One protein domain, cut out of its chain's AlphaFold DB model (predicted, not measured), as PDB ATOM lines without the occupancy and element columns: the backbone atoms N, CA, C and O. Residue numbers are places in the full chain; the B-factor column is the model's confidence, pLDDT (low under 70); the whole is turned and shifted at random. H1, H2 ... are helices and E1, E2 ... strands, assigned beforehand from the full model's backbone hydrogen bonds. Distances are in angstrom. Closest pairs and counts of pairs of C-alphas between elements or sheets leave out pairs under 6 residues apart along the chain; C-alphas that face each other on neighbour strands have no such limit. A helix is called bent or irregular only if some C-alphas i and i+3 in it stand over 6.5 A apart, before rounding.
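AT A GLANCE: This is residues 7 to 35 and 55 to 131 of the 886 residues of an uncharacterized protein of marine sediment metagenome (UniProt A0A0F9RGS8). One antiparallel sheet of six strands curls like part of a barrel and folds back at the bent strand E5, with E1 and E4 facing E6, E3 and E2. The helix H1 lies over E6, on the side where E1 and E4 are. The printed part has 106 residues, in the order E1 E2 E3 H1 E4 E5 E6; the sheet's order is E1 E4 E5 E6 E3 E2. It is mostly strand and compact, with a radius of gyration of the C-alphas of 13.4 A and spans of 39 by 30 by 26 A.

HOW THE PARTS SIT: Edge strand E1, residues 7 to 10, is antiparallel to E4, residues 88 to 94, with N 92 and O 9 at 2.8 A. E4 and E5, residues 100 to 113, form a hairpin, with N 91 and O 103 at 2.9 A. E5 bends by 91 degrees at residue 104. E5 and E6, residues 116 to 123, form the next hairpin, with N 106 and O 122 at 2.7 A; E4, E5 and E6 make a meander, each strand the antiparallel neighbour of the one before. E6 is antiparallel to E3, residues 59 to 67, with N 61 and O 121 at 2.7 A. E3 is antiparallel to edge strand E2, residues 20 to 24, with N 64 and O 23 at 2.7 A. The closest C-alphas of E1 and E2, Pro 7 and His 23, are 6.1 A apart. H1, residues 72 to 82, is on the sheet at a height of 8.6 A and runs along E6, at 9 degrees on the local plane. Every O i to N i+4 pair in H1 is within hydrogen-bond range.

IN THESE COORDINATES: E1 begins at C-alpha 7 (90.140, 182.095, 87.863). E5 is 29.0 A long, E3 25.0 A and E6 22.0 A; E6 ends at C-alpha 123 (88.224, 171.306, 79.165).

THE WHOLE: Residues 36 to 54 are not printed; C-alphas 35 and 55 are 7.2 A apart. Of the links printed whole, none is long. Residues 29 to 35, 55 to 57 and 84 to 86 have pLDDT under 70.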
ATOM      1  N   PRO A   7      89.967 183.424  87.285       91.88
ATOM      2  CA  PRO A   7      90.140 182.095  87.863       91.88
ATOM      3  C   PRO A   7      90.222 182.199  89.395       91.88
ATOM      4  O   PRO A   7      91.052 182.934  89.925       91.88
ATOM      5  N   ILE A   8      89.365 181.466  90.108       93.62
ATOM      6  CA  ILE A   8      89.254 181.528  91.575       93.62
ATOM      7  C   ILE A   8      89.989 180.360  92.224       93.62
ATOM      8  O   ILE A   8      90.904 180.558  93.024       93.62
ATOM      9  N   SER A   9      89.605 179.133  91.877       93.44
ATOM     10  CA  SER A   9      90.194 177.924  92.447       93.44
ATOM     11  C   SER A   9      90.278 176.801  91.420       93.44
ATOM     12  O   SER A   9      89.503 176.750  90.468       93.44
ATOM     13  N   PHE A  10      91.225 175.889  91.607       93.38
ATOM     14  CA  PHE A  10      91.354 174.677  90.807       93.38
ATOM     15  C   PHE A  10      91.631 173.490  91.721       93.38
ATOM     16  O   PHE A  10      92.479 173.578  92.608       93.38
ATOM     17  N   ALA A  11      90.887 172.394  91.537       89.25
ATOM     18  CA  ALA A  11      90.959 171.214  92.404       89.25
ATOM     19  C   ALA A  11      90.822 171.562  93.907       89.25
ATOM     20  O   ALA A  11      91.531 171.025  94.752       89.25
ATOM     21  N   GLY A  12      89.950 172.527  94.235       89.56
ATOM     22  CA  GLY A  12      89.749 173.024  95.604       89.56
ATOM     23  C   GLY A  12      90.834 173.982  96.120       89.56
ATOM     24  O   GLY A  12      90.664 174.568  97.184       89.56
ATOM     25  N   THR A  13      91.916 174.201  95.369       92.19
ATOM     26  CA  THR A  13      93.011 175.103  95.754       92.19
ATOM     27  C   THR A  13      92.777 176.503  95.202       92.19
ATOM     28  O   THR A  13      92.594 176.669  93.997       92.19
ATOM     29  N   VAL A  14      92.819 177.528  96.057       95.06
ATOM     30  CA  VAL A  14      92.706 178.932  95.630       95.06
ATOM     31  C   VAL A  14      93.913 179.314  94.765       95.06
ATOM     32  O   VAL A  14      95.074 179.074  95.125       95.06
ATOM     33  N   LEU A  15      93.637 179.885  93.593       94.19
ATOM     34  CA  LEU A  15      94.658 180.202  92.598       94.19
ATOM     35  C   LEU A  15      95.366 181.528  92.891       94.19
ATOM     36  O   LEU A  15      96.581 181.585  92.716       94.19
ATOM     37  N   THR A  16      94.644 182.524  93.414       94.25
ATOM     38  CA  THR A  16      95.189 183.816  93.869       94.25
ATOM     39  C   THR A  16      95.295 183.846  95.393       94.25
ATOM     40  O   THR A  16      94.294 183.708  96.091       94.25
ATOM     41  N   ASN A  17      96.502 184.024  95.926       93.75
ATOM     42  CA  ASN A  17      96.773 184.085  97.363       93.75
ATOM     43  C   ASN A  17      97.964 185.020  97.658       93.75
ATOM     44  O   ASN A  17      98.389 185.784  96.797       93.75
ATOM     45  N   THR A  18      98.513 184.975  98.874       93.69
ATOM     46  CA  THR A  18      99.635 185.837  99.286       93.69
ATOM     47  C   THR A  18     100.938 185.601  98.518       93.69
ATOM     48  O   THR A  18     101.777 186.497  98.483       93.69
ATOM     49  N   ASP A  19     101.128 184.431  97.902       93.69
ATOM     50  CA  ASP A  19     102.359 184.070  97.188       93.69
ATOM     51  C   ASP A  19     102.248 184.231  95.663       93.69
ATOM     52  O   ASP A  19     103.273 184.280  94.974       93.69
ATOM     53  N   ARG A  20     101.027 184.301  95.114       93.25
ATOM     54  CA  ARG A  20     100.777 184.344  93.664       93.25
ATOM     55  C   ARG A  20      99.452 185.015  93.300       93.25
ATOM     56  O   ARG A  20      98.441 184.818  93.968       93.25
ATOM     57  N   GLU A  21      99.441 185.709  92.169       93.62
ATOM     58  CA  GLU A  21      98.229 186.213  91.514       93.62
ATOM     59  C   GLU A  21      97.929 185.399  90.256       93.62
ATOM     60  O   GLU A  21      98.839 185.138  89.468       93.62
ATOM     61  N   ALA A  22      96.666 185.002  90.063       92.44
ATOM     62  CA  ALA A  22      96.229 184.207  88.921       92.44
ATOM     63  C   ALA A  22      95.255 184.973  88.010       92.44
ATOM     64  O   ALA A  22      94.243 185.526  88.454       92.44
ATOM     65  N   HIS A  23      95.524 184.960  86.706       91.62
ATOM     66  CA  HIS A  23      94.690 185.573  85.671       91.62
ATOM     67  C   HIS A  23      94.610 184.671  84.437       91.62
ATOM     68  O   HIS A  23      95.450 183.806  84.244       91.62
ATOM     69  N   PHE A  24      93.614 184.851  83.572       89.88
ATOM     70  CA  PHE A  24      93.681 184.247  82.237       89.88
ATOM     71  C   PHE A  24      94.607 185.059  81.327       89.88
ATOM     72  O   PHE A  24      94.672 186.283  81.465       89.88
ATOM     73  N   LEU A  25      95.267 184.378  80.380       83.06
ATOM     74  CA  LEU A  25      96.169 184.996  79.401       83.06
ATOM     75  C   LEU A  25      95.540 186.234  78.747       83.06
ATOM     76  O   LEU A  25      94.392 186.185  78.290       83.06
ATOM     77  N   ARG A  26      96.269 187.356  78.687       78.69
ATOM     78  CA  ARG A  26      95.725 188.600  78.104       78.69
ATOM     79  C   ARG A  26      95.236 188.364  76.669       78.69
ATOM     80  O   ARG A  26      95.976 187.885  75.819       78.69
ATOM     81  N   GLY A  27      93.983 188.732  76.392       72.69
ATOM     82  CA  GLY A  27      93.337 188.513  75.089       72.69
ATOM     83  C   GLY A  27      92.619 187.164  74.944       72.69
ATOM     84  O   GLY A  27      91.949 186.943  73.935       72.69
ATOM     85  N   PHE A  28      92.684 186.284  75.948       74.31
ATOM     86  CA  PHE A  28      91.898 185.056  75.976       74.31
ATOM     87  C   PHE A  28      90.413 185.369  76.200       74.31
ATOM     88  O   PHE A  28      89.997 185.767  77.288       74.31
ATOM     89  N   ASN A  29      89.592 185.184  75.163       69.75
ATOM     90  CA  ASN A  29      88.146 185.334  75.283       69.75
ATOM     91  C   ASN A  29      87.501 184.006  75.709       69.75
ATOM     92  O   ASN A  29      87.344 183.070  74.912       69.75
ATOM     93  N   LEU A  30      87.080 183.931  76.973       66.12
ATOM     94  CA  LEU A  30      86.338 182.785  77.498       66.12
ATOM     95  C   LEU A  30      85.013 182.553  76.757       66.12
ATOM     96  O   LEU A  30      84.650 181.397  76.557       66.12
ATOM     97  N   HIS A  31      84.371 183.610  76.253       62.44
ATOM     98  CA  HIS A  31      83.101 183.543  75.523       62.44
ATOM     99  C   HIS A  31      83.238 183.213  74.036       62.44
ATOM    100  O   HIS A  31      82.220 183.061  73.364       62.44
ATOM    101  N   ASN A  32      84.459 183.081  73.493       61.56
ATOM    102  CA  ASN A  32      84.610 182.507  72.158       61.56
ATOM    103  C   ASN A  32      84.120 181.058  72.227       61.56
ATOM    104  O   ASN A  32      84.833 180.181  72.732       61.56
ATOM    105  N   VAL A  33      82.884 180.850  71.768       56.75
ATOM    106  CA  VAL A  33      82.291 179.540  71.512       56.75
ATOM    107  C   VAL A  33      83.309 178.769  70.666       56.75
ATOM    108  O   VAL A  33      83.815 179.346  69.696       56.75
ATOM    109  N   PRO A  34      83.678 177.523  71.016       56.38
ATOM    110  CA  PRO A  34      84.486 176.703  70.123       56.38
ATOM    111  C   PRO A  34      83.789 176.712  68.765       56.38
ATOM    112  O   PRO A  34      82.622 176.326  68.691       56.38
ATOM    113  N   SER A  35      84.444 177.233  67.723       50.69
ATOM    114  CA  SER A  35      83.822 177.278  66.400       50.69
ATOM    115  C   SER A  35      83.458 175.843  66.038       50.69
ATOM    116  O   SER A  35      84.365 175.010  65.971       50.69
ATOM    117  N   PRO A  55      81.541 170.274  69.511       50.16
ATOM    118  CA  PRO A  55      82.844 170.928  69.571       50.16
ATOM    119  C   PRO A  55      83.925 169.843  69.443       50.16
ATOM    120  O   PRO A  55      84.149 169.067  70.364       50.16
ATOM    121  N   ALA A  56      84.550 169.739  68.266       51.47
ATOM    122  CA  ALA A  56      85.483 168.657  67.924       51.47
ATOM    123  C   ALA A  56      86.832 168.739  68.664       51.47
ATOM    124  O   ALA A  56      87.692 167.877  68.512       51.47
ATOM    125  N   SER A  57      87.031 169.759  69.486       62.47
ATOM    126  CA  SER A  57      88.200 169.906  70.332       62.47
ATOM    127  C   SER A  57      87.741 170.680  71.553       62.47
ATOM    128  O   SER A  57      87.149 171.748  71.392       62.47
ATOM    129  N   GLY A  58      87.984 170.165  72.752       73.94
ATOM    130  CA  GLY A  58      87.872 170.939  73.984       73.94
ATOM    131  C   GLY A  58      88.578 172.306  73.921       73.94
ATOM    132  O   GLY A  58      89.132 172.725  72.903       73.94
ATOM    133  N   LYS A  59      88.558 173.051  75.021       84.25
ATOM    134  CA  LYS A  59      89.183 174.378  75.087       84.25
ATOM    135  C   LYS A  59      90.329 174.365  76.084       84.25
ATOM    136  O   LYS A  59      90.157 173.902  77.207       84.25
ATOM    137  N   ALA A  60      91.483 174.888  75.677       84.38
ATOM    138  CA  ALA A  60      92.571 175.173  76.600       84.38
ATOM    139  C   ALA A  60      92.289 176.494  77.332       84.38
ATOM    140  O   ALA A  60      91.904 177.480  76.706       84.38
ATOM    141  N   PHE A  61      92.497 176.505  78.640       88.56
ATOM    142  CA  PHE A  61      92.352 177.626  79.556       88.56
ATOM    143  C   PHE A  61      93.736 177.923  80.143       88.56
ATOM    144  O   PHE A  61      94.133 177.288  81.122       88.56
ATOM    145  N   PRO A  62      94.502 178.840  79.527       90.06
ATOM    146  CA  PRO A  62      95.812 179.226  80.031       90.06
ATOM    147  C   PRO A  62      95.652 180.173  81.225       90.06
ATOM    148  O   PRO A  62      95.150 181.292  81.078       90.06
ATOM    149  N   VAL A  63      96.084 179.721  82.400       92.06
ATOM    150  CA  VAL A  63      96.112 180.517  83.631       92.06
ATOM    151  C   VAL A  63      97.525 181.071  83.821       92.06
ATOM    152  O   VAL A  63      98.465 180.321  84.073       92.06
ATOM    153  N   GLU A  64      97.673 182.383  83.671       93.25
ATOM    154  CA  GLU A  64      98.867 183.148  84.024       93.25
ATOM    155  C   GLU A  64      98.990 183.259  85.544       93.25
ATOM    156  O   GLU A  64      98.045 183.653  86.227       93.25
ATOM    157  N   PHE A  65     100.182 182.979  86.056       92.25
ATOM    158  CA  PHE A  65     100.570 183.163  87.442       92.25
ATOM    159  C   PHE A  65     101.725 184.157  87.530       92.25
ATOM    160  O   PHE A  65     102.806 183.938  86.971       92.25
ATOM    161  N   ILE A  66     101.500 185.229  88.285       93.69
ATOM    162  CA  ILE A  66     102.537 186.164  88.717       93.69
ATOM    163  C   ILE A  66     102.913 185.765  90.142       93.69
ATOM    164  O   ILE A  66     102.099 185.883  91.057       93.69
ATOM    165  N   LEU A  67     104.128 185.253  90.336       92.94
ATOM    166  CA  LEU A  67     104.603 184.884  91.669       92.94
ATOM    167  C   LEU A  67     105.026 186.148  92.420       92.94
ATOM    168  O   LEU A  67     106.005 186.793  92.048       92.94
ATOM    169  N   LEU A  68     104.300 186.478  93.487       94.06
ATOM    170  CA  LEU A  68     104.656 187.554  94.416       94.06
ATOM    171  C   LEU A  68     105.849 187.140  95.288       94.06
ATOM    172  O   LEU A  68     106.655 187.977  95.691       94.06
ATOM    173  N   ASN A  69     105.985 185.832  95.526       91.38
ATOM    174  CA  ASN A  69     107.067 185.224  96.285       91.38
ATOM    175  C   ASN A  69     107.722 184.084  95.483       91.38
ATOM    176  O   ASN A  69     107.261 182.941  95.490       91.38
ATOM    177  N   ASN A  70     108.802 184.392  94.757       90.94
ATOM    178  CA  ASN A  70     109.459 183.451  93.844       90.94
ATOM    179  C   ASN A  70     110.433 182.501  94.572       90.94
ATOM    180  O   ASN A  70     111.639 182.506  94.323       90.94
ATOM    181  N   THR A  71     109.913 181.706  95.508       94.62
ATOM    182  CA  THR A  71     110.675 180.630  96.160       94.62
ATOM    183  C   THR A  71     110.506 179.313  95.411       94.62
ATOM    184  O   THR A  71     109.468 179.050  94.801       94.62
ATOM    185  N   GLN A  72     111.507 178.434  95.512       90.62
ATOM    186  CA  GLN A  72     111.443 177.090  94.931       90.62
ATOM    187  C   GLN A  72     110.213 176.306  95.420       90.62
ATOM    188  O   GLN A  72     109.595 175.596  94.635       90.62
ATOM    189  N   ALA A  73     109.813 176.482  96.684       91.06
ATOM    190  CA  ALA A  73     108.632 175.835  97.252       91.06
ATOM    191  C   ALA A  73     107.321 176.289  96.581       91.06
ATOM    192  O   ALA A  73     106.451 175.462  96.309       91.06
ATOM    193  N   VAL A  74     107.186 177.582  96.262       91.06
ATOM    194  CA  VAL A  74     105.998 178.125  95.579       91.06
ATOM    195  C   VAL A  74     105.926 177.630  94.131       91.06
ATOM    196  O   VAL A  74     104.853 177.237  93.671       91.06
ATOM    197  N   VAL A  75     107.067 177.583  93.434       91.25
ATOM    198  CA  VAL A  75     107.159 177.041  92.067       91.25
ATOM    199  C   VAL A  75     106.799 175.557  92.037       91.25
ATOM    200  O   VAL A  75     106.025 175.136  91.179       91.25
ATOM    201  N   GLU A  76     107.311 174.767  92.980       90.88
ATOM    202  CA  GLU A  76     107.035 173.331  93.019       90.88
ATOM    203  C   GLU A  76     105.576 173.042  93.383       90.88
ATOM    204  O   GLU A  76     104.948 172.186  92.768       90.88
ATOM    205  N   THR A  77     104.990 173.836  94.284       90.44
ATOM    206  CA  THR A  77     103.548 173.785  94.580       90.44
ATOM    207  C   THR A  77     102.710 174.073  93.331       90.44
ATOM    208  O   THR A  77     101.716 173.394  93.072       90.44
ATOM    209  N   LEU A  78     103.103 175.074  92.535       90.56
ATOM    210  CA  LEU A  78     102.415 175.402  91.286       90.56
ATOM    211  C   LEU A  78     102.552 174.272  90.257       90.56
ATOM    212  O   LEU A  78     101.570 173.925  89.607       90.56
ATOM    213  N   ARG A  79     103.740 173.670  90.132       90.31
ATOM    214  CA  ARG A  79     103.962 172.508  89.262       90.31
ATOM    215  C   ARG A  79     103.103 171.328  89.677       90.31
ATOM    216  O   ARG A  79     102.392 170.811  88.832       90.31
ATOM    217  N   GLN A  80     103.093 170.977  90.962       89.75
ATOM    218  CA  GLN A  80     102.272 169.889  91.500       89.75
ATOM    219  C   GLN A  80     100.777 170.109  91.246       89.75
ATOM    220  O   GLN A  80     100.068 169.175  90.885       89.75
ATOM    221  N   LEU A  81     100.288 171.349  91.373       90.38
ATOM    222  CA  LEU A  81      98.878 171.673  91.141       90.38
ATOM    223  C   LEU A  81      98.427 171.405  89.689       90.38
ATOM    224  O   LEU A  81      97.260 171.089  89.458       90.38
ATOM    225  N   PHE A  82      99.342 171.511  88.723       88.50
ATOM    226  CA  PHE A  82      99.090 171.326  87.289       88.50
ATOM    227  C   PHE A  82      99.816 170.110  86.698       88.50
ATOM    228  O   PHE A  82      99.809 169.933  85.479       88.50
ATOM    229  N   ASP A  83     100.424 169.272  87.535       84.69
ATOM    230  CA  ASP A  83     101.090 168.050  87.101       84.69
ATOM    231  C   ASP A  83     100.042 167.053  86.595       84.69
ATOM    232  O   ASP A  83      98.939 166.950  87.145       84.69
ATOM    233  N   SER A  84     100.350 166.327  85.522       69.56
ATOM    234  CA  SER A  84      99.377 165.507  84.786       69.56
ATOM    235  C   SER A  84      99.020 164.192  85.489       69.56
ATOM    236  O   SER A  84      98.528 163.266  84.846       69.56
ATOM    237  N   VAL A  85      99.279 164.088  86.794       58.53
ATOM    238  CA  VAL A  85      99.059 162.881  87.590       58.53
ATOM    239  C   VAL A  85      97.597 162.858  88.056       58.53
ATOM    240  O   VAL A  85      97.206 163.505  89.027       58.53
ATOM    241  N   ASP A  86      96.801 162.155  87.251       57.69
ATOM    242  CA  ASP A  86      95.422 161.684  87.418       57.69
ATOM    243  C   ASP A  86      94.263 162.688  87.590       57.69
ATOM    244  O   ASP A  86      94.153 163.456  88.547       57.69
ATOM    245  N   GLY A  87      93.299 162.544  86.668       74.56
ATOM    246  CA  GLY A  87      91.902 162.946  86.827       74.56
ATOM    247  C   GLY A  87      91.499 164.287  86.208       74.56
ATOM    248  O   GLY A  87      92.270 165.239  86.093       74.56
ATOM    249  N   THR A  88      90.226 164.369  85.824       87.31
ATOM    250  CA  THR A  88      89.544 165.643  85.591       87.31
ATOM    251  C   THR A  88      89.330 166.365  86.923       87.31
ATOM    252  O   THR A  88      88.877 165.748  87.884       87.31
ATOM    253  N   ALA A  89      89.571 167.671  86.976       90.88
ATOM    254  CA  ALA A  89      89.345 168.509  88.145       90.88
ATOM    255  C   ALA A  89      88.537 169.765  87.790       90.88
ATOM    256  O   ALA A  89      88.568 170.265  86.662       90.88
ATOM    257  N   LEU A  90      87.794 170.275  88.772       93.00
ATOM    258  CA  LEU A  90      86.983 171.476  88.606       93.00
ATOM    259  C   LEU A  90      87.855 172.728  88.712       93.00
ATOM    260  O   LEU A  90      88.549 172.929  89.712       93.00
ATOM    261  N   LEU A  91      87.776 173.570  87.689       93.94
ATOM    262  CA  LEU A  91      88.195 174.965  87.726       93.94
ATOM    263  C   LEU A  91      86.967 175.810  88.072       93.94
ATOM    264  O   LEU A  91      85.951 175.730  87.382       93.94
ATOM    265  N   VAL A  92      87.056 176.610  89.129       93.56
ATOM    266  CA  VAL A  92      86.046 177.602  89.504       93.56
ATOM    267  C   VAL A  92      86.498 178.961  88.993       93.56
ATOM    268  O   VAL A  92      87.632 179.384  89.228       93.56
ATOM    269  N   VAL A  93      85.603 179.645  88.295       92.12
ATOM    270  CA  VAL A  93      85.803 180.989  87.758       92.12
ATOM    271  C   VAL A  93      84.706 181.910  88.262       92.12
ATOM    272  O   VAL A  93      83.592 181.466  88.519       92.12
ATOM    273  N   GLU A  94      85.009 183.189  88.376       90.19
ATOM    274  CA  GLU A  94      84.045 184.238  88.689       90.19
ATOM    275  C   GLU A  94      83.849 185.107  87.450       90.19
ATOM    276  O   GLU A  94      84.830 185.477  86.798       90.19
ATOM    277  N   ASP A  95      82.601 185.373  87.070       83.06
ATOM    278  CA  ASP A  95      82.297 186.280  85.963       83.06
ATOM    279  C   ASP A  95      82.269 187.756  86.398       83.06
ATOM    280  O   ASP A  95      82.538 188.098  87.547       83.06
ATOM    281  N   GLY A  96      81.991 188.663  85.455       79.19
ATOM    282  CA  GLY A  96      81.991 190.102  85.740       79.19
ATOM    283  C   GLY A  96      80.883 190.572  86.691       79.19
ATOM    284  O   GLY A  96      80.944 191.723  87.117       79.19
ATOM    285  N   ASP A  97      79.929 189.702  87.039       82.56
ATOM    286  CA  ASP A  97      78.848 189.956  88.000       82.56
ATOM    287  C   ASP A  97      79.119 189.303  89.370       82.56
ATOM    288  O   ASP A  97      78.220 189.203  90.205       82.56
ATOM    289  N   ALA A  98      80.357 188.855  89.617       85.62
ATOM    290  CA  ALA A  98      80.765 188.120  90.816       85.62
ATOM    291  C   ALA A  98      80.052 186.760  90.997       85.62
ATOM    292  O   ALA A  98      79.984 186.221  92.106       85.62
ATOM    293  N   ILE A  99      79.524 186.170  89.916       84.00
ATOM    294  CA  ILE A  99      78.879 184.856  89.965       84.00
ATOM    295  C   ILE A  99      79.924 183.774  89.701       84.00
ATOM    296  O   ILE A  99      80.562 183.722  88.647       84.00
ATOM    297  N   GLN A 100      80.061 182.851  90.654       90.12
ATOM    298  CA  GLN A 100      80.952 181.706  90.513       90.12
ATOM    299  C   GLN A 100      80.340 180.617  89.627       90.12
ATOM    300  O   GLN A 100      79.214 180.151  89.834       90.12
ATOM    301  N   LYS A 101      81.131 180.160  88.662       89.12
ATOM    302  CA  LYS A 101      80.837 179.062  87.742       89.12
ATOM    303  C   LYS A 101      81.975 178.055  87.799       89.12
ATOM    304  O   LYS A 101      83.090 178.384  88.190       89.12
ATOM    305  N   ARG A 102      81.710 176.815  87.408       91.31
ATOM    306  CA  ARG A 102      82.691 175.729  87.417       91.31
ATOM    307  C   ARG A 102      82.759 175.034  86.070       91.31
ATOM    308  O   ARG A 102      81.760 174.927  85.369       91.31
ATOM    309  N   ILE A 103      83.934 174.539  85.727       91.19
ATOM    310  CA  ILE A 103      84.199 173.823  84.482       91.19
ATOM    311  C   ILE A 103      85.110 172.639  84.765       91.19
ATOM    312  O   ILE A 103      86.049 172.737  85.556       91.19
ATOM    313  N   LEU A 104      84.806 171.500  84.146       91.50
ATOM    314  CA  LEU A 104      85.592 170.286  84.299       91.50
ATOM    315  C   LEU A 104      86.783 170.328  83.339       91.50
ATOM    316  O   LEU A 104      86.610 170.441  82.127       91.50
ATOM    317  N   THR A 105      87.994 170.243  83.880       92.06
ATOM    318  CA  THR A 105      89.236 170.407  83.118       92.06
ATOM    319  C   THR A 105      90.254 169.318  83.440       92.06
ATOM    320  O   THR A 105      90.169 168.654  84.467       92.06
ATOM    321  N   VAL A 106      91.223 169.127  82.557       89.19
ATOM    322  CA  VAL A 106      92.356 168.209  82.672       89.19
ATOM    323  C   VAL A 106      93.632 169.041  82.697       89.19
ATOM    324  O   VAL A 106      93.765 170.005  81.943       89.19
ATOM    325  N   ARG A 107      94.580 168.682  83.558       89.69
ATOM    326  CA  ARG A 107      95.857 169.387  83.708       89.69
ATOM    327  C   ARG A 107      96.763 169.138  82.496       89.69
ATOM    328  O   ARG A 107      96.853 168.006  82.034       89.69
ATOM    329  N   GLN A 108      97.438 170.172  81.990       86.25
ATOM    330  CA  GLN A 108      98.402 170.056  80.880       86.25
ATOM    331  C   GLN A 108      99.831 170.492  81.251       86.25
ATOM    332  O   GLN A 108     100.679 170.612  80.370       86.25
ATOM    333  N   GLY A 109     100.112 170.722  82.536       85.12
ATOM    334  CA  GLY A 109     101.415 171.184  83.010       85.12
ATOM    335  C   GLY A 109     101.547 172.704  83.102       85.12
ATOM    336  O   GLY A 109     100.627 173.470  82.789       85.12
ATOM    337  N   VAL A 110     102.728 173.130  83.559       88.94
ATOM    338  CA  VAL A 110     103.111 174.538  83.719       88.94
ATOM    339  C   VAL A 110     104.324 174.840  82.850       88.94
ATOM    340  O   VAL A 110     105.315 174.112  82.890       88.94
ATOM    341  N   VAL A 111     104.276 175.945  82.111       88.38
ATOM    342  CA  VAL A 111     105.397 176.456  81.309       88.38
ATOM    343  C   VAL A 111     105.790 177.841  81.817       88.38
ATOM    344  O   VAL A 111     104.932 178.615  82.225       88.38
ATOM    345  N   TYR A 112     107.082 178.166  81.802       89.25
ATOM    346  CA  TYR A 112     107.574 179.513  82.099       89.25
ATOM    347  C   TYR A 112     107.958 180.218  80.796       89.25
ATOM    348  O   TYR A 112     108.776 179.692  80.040       89.25
ATOM    349  N   SER A 113     107.374 181.387  80.529       84.12
ATOM    350  CA  SER A 113     107.669 182.208  79.347       84.12
ATOM    351  C   SER A 113     107.592 183.689  79.704       84.12
ATOM    352  O   SER A 113     106.663 184.109  80.389       84.12
ATOM    353  N   ASP A 114     108.565 184.481  79.252       85.88
ATOM    354  CA  ASP A 114     108.581 185.949  79.377       85.88
ATOM    355  C   ASP A 114     108.315 186.494  80.795       85.88
ATOM    356  O   ASP A 114     107.653 187.514  80.979       85.88
ATOM    357  N   GLY A 115     108.835 185.820  81.826       85.00
ATOM    358  CA  GLY A 115     108.662 186.253  83.215       85.00
ATOM    359  C   GLY A 115     107.382 185.759  83.895       85.00
ATOM    360  O   GLY A 115     107.200 186.032  85.080       85.00
ATOM    361  N   ILE A 116     106.525 185.019  83.187       87.81
ATOM    362  CA  ILE A 116     105.207 184.576  83.653       87.81
ATOM    363  C   ILE A 116     105.147 183.043  83.646       87.81
ATOM    364  O   ILE A 116     105.641 182.383  82.730       87.81
ATOM    365  N   TRP A 117     104.532 182.464  84.678       90.25
ATOM    366  CA  TRP A 117     104.227 181.034  84.719       90.25
ATOM    367  C   TRP A 117     102.829 180.798  84.153       90.25
ATOM    368  O   TRP A 117     101.887 181.471  84.548       90.25
ATOM    369  N   ILE A 118     102.672 179.850  83.237       90.69
ATOM    370  CA  ILE A 118     101.399 179.548  82.581       90.69
ATOM    371  C   ILE A 118     101.029 178.104  82.897       90.69
ATOM    372  O   ILE A 118     101.670 177.181  82.398       90.69
ATOM    373  N   GLY A 119      99.993 177.913  83.712       90.69
ATOM    374  CA  GLY A 119      99.361 176.613  83.932       90.69
ATOM    375  C   GLY A 119      98.249 176.399  82.909       90.69
ATOM    376  O   GLY A 119      97.282 177.161  82.885       90.69
ATOM    377  N   SER A 120      98.374 175.389  82.045       89.00
ATOM    378  CA  SER A 120      97.359 175.106  81.021       89.00
ATOM    379  C   SER A 120      96.366 174.048  81.509       89.00
ATOM    380  O   SER A 120      96.758 172.998  82.023       89.00
ATOM    381  N   LEU A 121      95.072 174.321  81.331       91.31
ATOM    382  CA  LEU A 121      93.974 173.402  81.637       91.31
ATOM    383  C   LEU A 121      93.166 173.117  80.378       91.31
ATOM    384  O   LEU A 121      92.765 174.034  79.679       91.31
ATOM    385  N   TRP A 122      92.865 171.860  80.094       88.25
ATOM    386  CA  TRP A 122      92.048 171.461  78.955       88.25
ATOM    387  C   TRP A 122      90.647 171.070  79.404       88.25
ATOM    388  O   TRP A 122      90.512 170.108  80.147       88.25
ATOM    389  N   ALA A 123      89.600 171.753  78.951       90.00
ATOM    390  CA  ALA A 123      88.224 171.306  79.165       90.00
ATOM    391  C   ALA A 123      87.734 170.528  77.940       90.00
ATOM    392  O   ALA A 123      87.504 171.157  76.903       90.00
ATOM    393  N   PRO A 124      87.539 169.198  78.023       84.50
ATOM    394  CA  PRO A 124      86.938 168.430  76.934       84.50
ATOM    395  C   PRO A 124      85.538 168.943  76.569       84.50
ATOM    396  O   PRO A 124      85.180 168.962  75.397       84.50
ATOM    397  N   ASP A 125      84.793 169.411  77.574       84.38
ATOM    398  CA  ASP A 125      83.528 170.128  77.431       84.38
ATOM    399  C   ASP A 125      83.682 171.532  78.042       84.38
ATOM    400  O   ASP A 125      83.727 171.666  79.268       84.38
ATOM    401  N   PRO A 126      83.806 172.590  77.220       82.88
ATOM    402  CA  PRO A 126      84.050 173.941  77.705       82.88
ATOM    403  C   PRO A 126      82.797 174.663  78.226       82.88
ATOM    404  O   PRO A 126      82.765 175.895  78.257       82.88
ATOM    405  N   THR A 127      81.767 173.917  78.626       83.62
ATOM    406  CA  THR A 127      80.541 174.460  79.212       83.62
ATOM    407  C   THR A 127      80.774 174.874  80.669       83.62
ATOM    408  O   THR A 127      81.289 174.108  81.483       83.62
ATOM    409  N   LEU A 128      80.389 176.108  81.009       86.12
ATOM    410  CA  LEU A 128      80.417 176.616  82.381       86.12
ATOM    411  C   LEU A 128      79.140 176.187  83.112       86.12
ATOM    412  O   LEU A 128      78.041 176.598  82.751       86.12
ATOM    413  N   PHE A 129      79.292 175.401  84.170       84.81
ATOM    414  CA  PHE A 129      78.202 174.993  85.047       84.81
ATOM    415  C   PHE A 129      78.040 175.994  86.191       84.81
ATOM    416  O   PHE A 129      79.025 176.522  86.709       84.81
ATOM    417  N   ALA A 130      76.808 176.220  86.643       82.75
ATOM    418  CA  ALA A 130      76.581 176.937  87.894       82.75
ATOM    419  C   ALA A 130      77.283 176.207  89.056       82.75
ATOM    420  O   ALA A 130      77.336 174.968  89.089       82.75
ATOM    421  N   ASN A 131      77.844 176.967  90.003       79.75
ATOM    422  CA  ASN A 131      78.498 176.373  91.170       79.75
ATOM    423  C   ASN A 131      77.476 175.695  92.106       79.75
ATOM    424  O   ASN A 131      77.748 174.626  92.648       79.75
TER     425      ASN A 131